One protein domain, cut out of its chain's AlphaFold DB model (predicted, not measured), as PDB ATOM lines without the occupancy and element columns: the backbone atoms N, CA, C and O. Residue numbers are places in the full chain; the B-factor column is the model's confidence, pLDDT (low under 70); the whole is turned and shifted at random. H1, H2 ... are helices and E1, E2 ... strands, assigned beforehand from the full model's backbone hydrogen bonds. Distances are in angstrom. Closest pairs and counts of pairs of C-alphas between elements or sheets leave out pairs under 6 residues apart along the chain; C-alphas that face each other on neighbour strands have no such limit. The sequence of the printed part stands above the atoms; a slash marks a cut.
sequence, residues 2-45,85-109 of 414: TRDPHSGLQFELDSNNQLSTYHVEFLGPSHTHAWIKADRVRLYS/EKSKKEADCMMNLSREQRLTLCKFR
ATOM      1  N   THR A   2      49.751  26.800  16.671       64.25
ATOM      2  CA  THR A   2      49.525  25.355  16.512       64.25
ATOM      3  C   THR A   2      50.180  24.897  15.210       64.25
ATOM      4  O   THR A   2      50.226  25.682  14.271       64.25
ATOM      5  N   ARG A   3      50.756  23.691  15.152       68.50
ATOM      6  CA  ARG A   3      51.339  23.182  13.897       68.50
ATOM      7  C   ARG A   3      50.227  22.915  12.879       68.50
ATOM      8  O   ARG A   3      49.126  22.521  13.272       68.50
ATOM      9  N   ASP A   4      50.536  23.137  11.606       72.00
ATOM     10  CA  ASP A   4      49.633  22.807  10.503       72.00
ATOM     11  C   ASP A   4      49.354  21.293  10.464       72.00
ATOM     12  O   ASP A   4      50.202  20.492  10.886       72.00
ATOM     13  N   PRO A   5      48.167  20.869   9.995       70.94
ATOM     14  CA  PRO A   5      47.867  19.455   9.805       70.94
ATOM     15  C   PRO A   5      48.870  18.811   8.845       70.94
ATOM     16  O   PRO A   5      48.877  19.104   7.652       70.94
ATOM     17  N   HIS A   6      49.654  17.854   9.346       59.78
ATOM     18  CA  HIS A   6      50.591  17.065   8.532       59.78
ATOM     19  C   HIS A   6      49.873  16.255   7.439       59.78
ATOM     20  O   HIS A   6      50.465  15.905   6.426       59.78
ATOM     21  N   SER A   7      48.587  15.948   7.644       71.69
ATOM     22  CA  SER A   7      47.760  15.161   6.727       71.69
ATOM     23  C   SER A   7      47.132  15.981   5.595       71.69
ATOM     24  O   SER A   7      46.485  15.401   4.724       71.69
ATOM     25  N   GLY A   8      47.238  17.317   5.629       73.19
ATOM     26  CA  GLY A   8      46.491  18.211   4.733       73.19
ATOM     27  C   GLY A   8      44.969  18.200   4.952       73.19
ATOM     28  O   GLY A   8      44.239  18.897   4.247       73.19
ATOM     29  N   LEU A   9      44.465  17.429   5.923       75.62
ATOM     30  CA  LEU A   9      43.049  17.387   6.271       75.62
ATOM     31  C   LEU A   9      42.715  18.534   7.228       75.62
ATOM     32  O   LEU A   9      43.387  18.740   8.235       75.62
ATOM     33  N   GLN A  10      41.629  19.254   6.945       85.88
ATOM     34  CA  GLN A  10      41.160  20.377   7.770       85.88
ATOM     35  C   GLN A  10      40.360  19.929   9.012       85.88
ATOM     36  O   GLN A  10      39.642  20.725   9.618       85.88
ATOM     37  N   PHE A  11      40.435  18.650   9.383       90.25
ATOM     38  CA  PHE A  11      39.722  18.085  10.523       90.25
ATOM     39  C   PHE A  11      40.392  16.813  11.055       90.25
ATOM     40  O   PHE A  11      41.080  16.117  10.308       90.25
ATOM     41  N   GLU A  12      40.126  16.482  12.319       90.38
ATOM     42  CA  GLU A  12      40.515  15.205  12.927       90.38
ATOM     43  C   GLU A  12      39.284  14.436  13.415       90.38
ATOM     44  O   GLU A  12      38.357  14.989  14.023       90.38
ATOM     45  N   LEU A  13      39.299  13.128  13.168       92.88
ATOM     46  CA  LEU A  13      38.314  12.190  13.691       92.88
ATOM     47  C   LEU A  13      38.834  11.576  14.996       92.88
ATOM     48  O   LEU A  13      40.031  11.331  15.135       92.88
ATOM     49  N   ASP A  14      37.945  11.336  15.954       92.25
ATOM     50  CA  ASP A  14      38.266  10.591  17.169       92.25
ATOM     51  C   ASP A  14      38.349   9.073  16.911       92.25
ATOM     52  O   ASP A  14      38.136   8.581  15.800       92.25
ATOM     53  N   SER A  15      38.619   8.301  17.967       94.44
ATOM     54  CA  SER A  15      38.666   6.833  17.923       94.44
ATOM     55  C   SER A  15      37.353   6.174  17.478       94.44
ATOM     56  O   SER A  15      37.351   5.000  17.123       94.44
ATOM     57  N   ASN A  16      36.238   6.908  17.502       95.19
ATOM     58  CA  ASN A  16      34.921   6.441  17.076       95.19
ATOM     59  C   ASN A  16      34.578   6.908  15.656       95.19
ATOM     60  O   ASN A  16      33.427   6.779  15.232       95.19
ATOM     61  N   ASN A  17      35.553   7.461  14.925       93.12
ATOM     62  CA  ASN A  17      35.371   8.035  13.599       93.12
ATOM     63  C   ASN A  17      34.370   9.212  13.587       93.12
ATOM     64  O   ASN A  17      33.727   9.481  12.569       93.12
ATOM     65  N   GLN A  18      34.211   9.904  14.721       92.62
ATOM     66  CA  GLN A  18      33.414  11.120  14.850       92.62
ATOM     67  C   GLN A  18      34.301  12.356  14.792       92.62
ATOM     68  O   GLN A  18      35.448  12.361  15.226       92.62
ATOM     69  N   LEU A  19      33.751  13.436  14.253       91.25
ATOM     70  CA  LEU A  19      34.462  14.691  14.078       91.25
ATOM     71  C   LEU A  19      34.770  15.337  15.429       91.25
ATOM     72  O   LEU A  19      33.860  15.769  16.138       91.25
ATOM     73  N   SER A  20      36.052  15.405  15.780       93.62
ATOM     74  CA  SER A  20      36.490  15.860  17.099       93.62
ATOM     75  C   SER A  20      36.968  17.309  17.077       93.62
ATOM     76  O   SER A  20      36.598  18.103  17.950       93.62
ATOM     77  N   THR A  21      37.731  17.683  16.049       91.69
ATOM     78  CA  THR A  21      38.332  19.008  15.888       91.69
ATOM     79  C   THR A  21      38.306  19.442  14.424       91.69
ATOM     80  O   THR A  21      38.390  18.637  13.498       91.69
ATOM     81  N   TYR A  22      38.181  20.748  14.226       91.56
ATOM     82  CA  TYR A  22      38.374  21.421  12.951       91.56
ATOM     83  C   TYR A  22      39.653  22.235  13.007       91.56
ATOM     84  O   TYR A  22      39.904  22.929  13.996       91.56
ATOM     85  N   HIS A  23      40.405  22.217  11.919       88.06
ATOM     86  CA  HIS A  23      41.420  23.217  11.659       88.06
ATOM     87  C   HIS A  23      40.727  24.468  11.118       88.06
ATOM     88  O   HIS A  23      40.062  24.416  10.083       88.06
ATOM     89  N   VAL A  24      40.827  25.585  11.838       85.88
ATOM     90  CA  VAL A  24      40.175  26.843  11.458       85.88
ATOM     91  C   VAL A  24      41.230  27.901  11.190       85.88
ATOM     92  O   VAL A  24      42.054  28.191  12.055       85.88
ATOM     93  N   GLU A  25      41.161  28.498  10.005       80.12
ATOM     94  CA  GLU A  25      41.985  29.631   9.591       80.12
ATOM     95  C   GLU A  25      41.243  30.946   9.857       80.12
ATOM     96  O   GLU A  25      40.079  31.121   9.485       80.12
ATOM     97  N   PHE A  26      41.915  31.889  10.514       80.06
ATOM     98  CA  PHE A  26      41.385  33.222  10.773       80.06
ATOM     99  C   PHE A  26      41.931  34.196   9.726       80.06
ATOM    100  O   PHE A  26      43.127  34.488   9.698       80.06
ATOM    101  N   LEU A  27      41.039  34.764   8.911       67.31
ATOM    102  CA  LEU A  27      41.365  35.669   7.796       67.31
ATOM    103  C   LEU A  27      41.752  37.104   8.232       67.31
ATOM    104  O   LEU A  27      41.568  38.067   7.491       67.31
ATOM    105  N   GLY A  28      42.290  37.263   9.445       68.19
ATOM    106  CA  GLY A  28      42.668  38.559  10.010       68.19
ATOM    107  C   GLY A  28      43.967  39.152   9.428       68.19
ATOM    108  O   GLY A  28      44.651  38.518   8.628       68.19
ATOM    109  N   PRO A  29      44.367  40.370   9.862       54.09
ATOM    110  CA  PRO A  29      45.605  41.028   9.415       54.09
ATOM    111  C   PRO A  29      46.875  40.213   9.683       54.09
ATOM    112  O   PRO A  29      47.865  40.361   8.971       54.09
ATOM    113  N   SER A  30      46.840  39.372  10.715       61.31
ATOM    114  CA  SER A  30      47.860  38.376  11.013       61.31
ATOM    115  C   SER A  30      47.231  37.004  10.833       61.31
ATOM    116  O   SER A  30      46.237  36.699  11.499       61.31
ATOM    117  N   HIS A  31      47.805  36.200   9.937       63.06
ATOM    118  CA  HIS A  31      47.360  34.830   9.727       63.06
ATOM    119  C   HIS A  31      47.526  34.058  11.032       63.06
ATOM    120  O   HIS A  31      48.614  33.993  11.609       63.06
ATOM    121  N   THR A  32      46.419  33.530  11.528       76.06
ATOM    122  CA  THR A  32      46.429  32.628  12.669       76.06
ATOM    123  C   THR A  32      45.506  31.478  12.351       76.06
ATOM    124  O   THR A  32      44.502  31.644  11.659       76.06
ATOM    125  N   HIS A  33      45.836  30.319  12.887       82.81
ATOM    126  CA  HIS A  33      45.024  29.124  12.783       82.81
ATOM    127  C   HIS A  33      44.994  28.414  14.125       82.81
ATOM    128  O   HIS A  33      45.899  28.543  14.962       82.81
ATOM    129  N   ALA A  34      43.910  27.692  14.360       87.56
ATOM    130  CA  ALA A  34      43.738  26.926  15.577       87.56
ATOM    131  C   ALA A  34      42.920  25.670  15.314       87.56
ATOM    132  O   ALA A  34      42.004  25.660  14.494       87.56
ATOM    133  N   TRP A  35      43.212  24.639  16.100       88.69
ATOM    134  CA  TRP A  35      42.331  23.493  16.235       88.69
ATOM    135  C   TRP A  35      41.200  23.843  17.197       88.69
ATOM    136  O   TRP A  35      41.429  24.196  18.358       88.69
ATOM    137  N   ILE A  36      39.965  23.773  16.710       89.38
ATOM    138  CA  ILE A  36      38.762  24.067  17.486       89.38
ATOM    139  C   ILE A  36      37.938  22.795  17.588       89.38
ATOM    140  O   ILE A  36      37.643  22.159  16.583       89.38
ATOM    141  N   LYS A  37      37.537  22.427  18.807       91.56
ATOM    142  CA  LYS A  37      36.653  21.275  19.020       91.56
ATOM    143  C   LYS A  37      35.338  21.440  18.257       91.56
ATOM    144  O   LYS A  37      34.765  22.531  18.254       91.56
ATOM    145  N   ALA A  38      34.851  20.359  17.655       92.12
ATOM    146  CA  ALA A  38      33.654  20.369  16.818       92.12
ATOM    147  C   ALA A  38      32.407  20.886  17.559       92.12
ATOM    148  O   ALA A  38      31.620  21.633  16.987       92.12
ATOM    149  N   ASP A  39      32.278  20.600  18.859       90.38
ATOM    150  CA  ASP A  39      31.188  21.083  19.723       90.38
ATOM    151  C   ASP A  39      31.186  22.611  19.941       90.38
ATOM    152  O   ASP A  39      30.172  23.197  20.332       90.38
ATOM    153  N   ARG A  40      32.319  23.273  19.681       87.19
ATOM    154  CA  ARG A  40      32.490  24.731  19.776       87.19
ATOM    155  C   ARG A  40      32.380  25.437  18.433       87.19
ATOM    156  O   ARG A  40      32.338  26.669  18.414       87.19
ATOM    157  N   VAL A  41      32.323  24.696  17.331       86.00
ATOM    158  CA  VAL A  41      32.140  25.257  15.994       86.00
ATOM    159  C   VAL A  41      30.652  25.277  15.678       86.00
ATOM    160  O   VAL A  41      29.965  24.261  15.714       86.00
ATOM    161  N   ARG A  42      30.133  26.463  15.360       83.50
ATOM    162  CA  ARG A  42      28.784  26.617  14.815       83.50
ATOM    163  C   ARG A  42      28.902  27.127  13.392       83.50
ATOM    164  O   ARG A  42      29.527  28.161  13.166       83.50
ATOM    165  N   LEU A  43      28.293  26.406  12.456       80.06
ATOM    166  CA  LEU A  43      28.202  26.833  11.065       80.06
ATOM    167  C   LEU A  43      27.450  28.163  10.991       80.06
ATOM    168  O   LEU A  43      26.295  28.270  11.414       80.06
ATOM    169  N   TYR A  44      28.132  29.175  10.462       78.88
ATOM    170  CA  TYR A  44      27.511  30.448  10.148       78.88
ATOM    171  C   TYR A  44      26.590  30.244   8.942       78.88
ATOM    172  O   TYR A  44      27.055  30.003   7.832       78.88
ATOM    173  N   SER A  45      25.281  30.300   9.175       80.00
ATOM    174  CA  SER A  45      24.266  30.376   8.126       80.00
ATOM    175  C   SER A  45      23.373  31.568   8.422       80.00
ATOM    176  O   SER A  45      23.034  31.807   9.586       80.00
ATOM    177  N   GLU A  85      30.197  40.919  16.893       82.19
ATOM    178  CA  GLU A  85      29.462  41.697  15.890       82.19
ATOM    179  C   GLU A  85      30.351  42.099  14.705       82.19
ATOM    180  O   GLU A  85      29.924  42.008  13.555       82.19
ATOM    181  N   LYS A  86      31.610  42.477  14.964       79.69
ATOM    182  CA  LYS A  86      32.585  42.770  13.905       79.69
ATOM    183  C   LYS A  86      32.864  41.536  13.043       79.69
ATOM    184  O   LYS A  86      32.795  41.634  11.823       79.69
ATOM    185  N   SER A  87      33.111  40.383  13.669       77.88
ATOM    186  CA  SER A  87      33.326  39.121  12.953       77.88
ATOM    187  C   SER A  87      32.094  38.677  12.160       77.88
ATOM    188  O   SER A  87      32.242  38.133  11.074       77.88
ATOM    189  N   LYS A  88      30.877  38.942  12.658       80.81
ATOM    190  CA  LYS A  88      29.638  38.693  11.903       80.81
ATOM    191  C   LYS A  88      29.556  39.550  10.643       80.81
ATOM    192  O   LYS A  88      29.356  39.004   9.569       80.81
ATOM    193  N   LYS A  89      29.777  40.864  10.762       84.50
ATOM    194  CA  LYS A  89      29.786  41.775   9.604       84.50
ATOM    195  C   LYS A  89      30.824  41.358   8.560       84.50
ATOM    196  O   LYS A  89      30.540  41.376   7.371       84.50
ATOM    197  N   GLU A  90      32.008  40.943   9.005       81.81
ATOM    198  CA  GLU A  90      33.054  40.419   8.122       81.81
ATOM    199  C   GLU A  90      32.612  39.132   7.408       81.81
ATOM    200  O   GLU A  90      32.744  39.031   6.188       81.81
ATOM    201  N   ALA A  91      32.015  38.184   8.137       82.88
ATOM    202  CA  ALA A  91      31.465  36.963   7.555       82.88
ATOM    203  C   ALA A  91      30.345  37.256   6.541       82.88
ATOM    204  O   ALA A  91      30.342  36.674   5.459       82.88
ATOM    205  N   ASP A  92      29.438  38.189   6.841       84.69
ATOM    206  CA  ASP A  92      28.356  38.592   5.934       84.69
ATOM    207  C   ASP A  92      28.886  39.179   4.627       84.69
ATOM    208  O   ASP A  92      28.394  38.840   3.548       84.69
ATOM    209  N   CYS A  93      29.920  40.021   4.705       84.62
ATOM    210  CA  CYS A  93      30.577  40.557   3.518       84.62
ATOM    211  C   CYS A  93      31.175  39.436   2.655       84.62
ATOM    212  O   CYS A  93      31.068  39.482   1.432       84.62
ATOM    213  N   MET A  94      31.752  38.406   3.283       81.94
ATOM    214  CA  MET A  94      32.379  37.284   2.578       81.94
ATOM    215  C   MET A  94      31.361  36.303   1.979       81.94
ATOM    216  O   MET A  94      31.627  35.719   0.932       81.94
ATOM    217  N   MET A  95      30.193  36.123   2.602       82.44
ATOM    218  CA  MET A  95      29.159  35.187   2.133       82.44
ATOM    219  C   MET A  95      28.534  35.583   0.791       82.44
ATOM    220  O   MET A  95      28.043  34.715   0.072       82.44
ATOM    221  N   ASN A  96      28.576  36.869   0.430       85.69
ATOM    222  CA  ASN A  96      28.061  37.361  -0.853       85.69
ATOM    223  C   ASN A  96      29.062  37.215  -2.012       85.69
ATOM    224  O   ASN A  96      28.733  37.542  -3.150       85.69
ATOM    225  N   LEU A  97      30.281  36.752  -1.734       86.75
ATOM    226  CA  LEU A  97      31.344  36.624  -2.724       86.75
ATOM    227  C   LEU A  97      31.435  35.197  -3.267       86.75
ATOM    228  O   LEU A  97      31.265  34.208  -2.541       86.75
ATOM    229  N   SER A  98      31.785  35.082  -4.549       88.75
ATOM    230  CA  SER A  98      32.107  33.786  -5.149       88.75
ATOM    231  C   SER A  98      33.304  33.143  -4.437       88.75
ATOM    232  O   SER A  98      34.060  33.798  -3.709       88.75
ATOM    233  N   ARG A  99      33.492  31.833  -4.614       78.94
ATOM    234  CA  ARG A  99      34.649  31.130  -4.039       78.94
ATOM    235  C   ARG A  99      35.963  31.760  -4.511       78.94
ATOM    236  O   ARG A  99      36.856  31.985  -3.704       78.94
ATOM    237  N   GLU A 100      36.054  32.082  -5.794       84.62
ATOM    238  CA  GLU A 100      37.228  32.669  -6.441       84.62
ATOM    239  C   GLU A 100      37.515  34.069  -5.886       84.62
ATOM    240  O   GLU A 100      38.655  34.391  -5.558       84.62
ATOM    241  N   GLN A 101      36.475  34.885  -5.695       85.38
ATOM    242  CA  GLN A 101      36.599  36.209  -5.083       85.38
ATOM    243  C   GLN A 101      37.068  36.123  -3.629       85.38
ATOM    244  O   GLN A 101      37.969  36.861  -3.232       85.38
ATOM    245  N   ARG A 102      36.520  35.184  -2.846       80.94
ATOM    246  CA  ARG A 102      36.974  34.934  -1.469       80.94
ATOM    247  C   ARG A 102      38.439  34.518  -1.417       80.94
ATOM    248  O   ARG A 102      39.173  35.024  -0.578       80.94
ATOM    249  N   LEU A 103      38.873  33.646  -2.328       74.44
ATOM    250  CA  LEU A 103      40.275  33.237  -2.446       74.44
ATOM    251  C   LEU A 103      41.184  34.391  -2.892       74.44
ATOM    252  O   LEU A 103      42.325  34.456  -2.462       74.44
ATOM    253  N   THR A 104      40.681  35.327  -3.700       77.50
ATOM    254  CA  THR A 104      41.448  36.508  -4.137       77.50
ATOM    255  C   THR A 104      41.609  37.538  -3.015       77.50
ATOM    256  O   THR A 104      42.650  38.181  -2.902       77.50
ATOM    257  N   LEU A 105      40.583  37.700  -2.172       73.81
ATOM    258  CA  LEU A 105      40.656  38.526  -0.961       73.81
ATOM    259  C   LEU A 105      41.441  37.850   0.166       73.81
ATOM    260  O   LEU A 105      41.916  38.532   1.077       73.81
ATOM    261  N   CYS A 106      41.589  36.525   0.106       64.31
ATOM    262  CA  CYS A 106      42.498  35.809   0.977       64.31
ATOM    263  C   CYS A 106      43.919  36.304   0.687       64.31
ATOM    264  O   CYS A 106      44.447  36.138  -0.410       64.31
ATOM    265  N   LYS A 107      44.558  36.932   1.675       60.44
ATOM    266  CA  LYS A 107      45.914  37.490   1.534       60.44
ATOM    267  C   LYS A 107      47.011  36.421   1.416       60.44
ATOM    268  O   LYS A 107      48.189  36.767   1.415       60.44
ATOM    269  N   PHE A 108      46.645  35.147   1.307       53.34
ATOM    270  CA  PHE A 108      47.569  34.046   1.107       53.34
ATOM    271  C   PHE A 108      47.558  33.596  -0.359       53.34
ATOM    272  O   PHE A 108      46.552  33.103  -0.864       53.34
ATOM    273  N   ARG A 109      48.701  33.741  -1.041       50.34
ATOM    274  CA  ARG A 109      48.982  32.980  -2.262       50.34
ATOM    275  C   ARG A 109      49.523  31.634  -1.812       50.34
ATOM    276  O   ARG A 109      50.593  31.590  -1.213       50.34
TER     277      ARG A 109
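This is residues 2 to 45 and 85 to 109 of the 414 residues of an uncharacterized protein of Mytilus galloprovincialis (UniProt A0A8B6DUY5). A narrow, slightly warped sheet of three strands makes one part of this domain, and two short helices, H1 and H2, set steeply to each other, make a second part beyond the end of the sheet where E2 turns into E3. The helices do not cover the sheet, and the E1-E2 turn lies at the far end of the long axis. The printed part has 69 residues, with E1, E2, E3, H1 and H2 in that order; the antiparallel sheet runs E1 - E2 - E3, and the class is mixed. The whole is loose, with a radius of gyration of the C-alphas of 13.8 A and spans of 37 by 27 by 21 A.

Look first at E1, residues 11 to 13, and E2, residues 19 to 26, an antiparallel hairpin at 169 degrees, where N 12 and O 21 are 3.0 A apart, within hydrogen-bond range. E2 and E3, residues 32 to 37, form the next hairpin at 159 degrees, with N 22 and O 36 at 2.8 A. The three form a meander, each strand the antiparallel neighbour of the one before. H1, residues 85 to 95, and H2, residues 99 to 105, are close but not clearly touching; their closest C-alphas, Met 94 and Arg 102, are 6.6 A apart. They run opposite ways at a steep tilt of 53 degrees. Neither helix is on the sheet. In H1 and H2 every O i to N i+4 pair is within hydrogen-bond range.

Find C-alpha 11 at (39.722, 18.085, 10.523), where E1 begins. E2 runs 20.1 A, E3 16.3 A and H1 15.2 A. H2 ends at C-alpha 105, (40.656, 38.526, -0.961).

The C-alphas farthest apart, Ser 15 and Cys 93, are 37.6 A apart. Residues 46 to 84 are not printed, and C-alphas 45 and 85 are 14.7 A apart across the cut. The links printed whole are tight. Confidence is under 70 at residues 2 to 3, 6, 27 to 31 and 106 to 109.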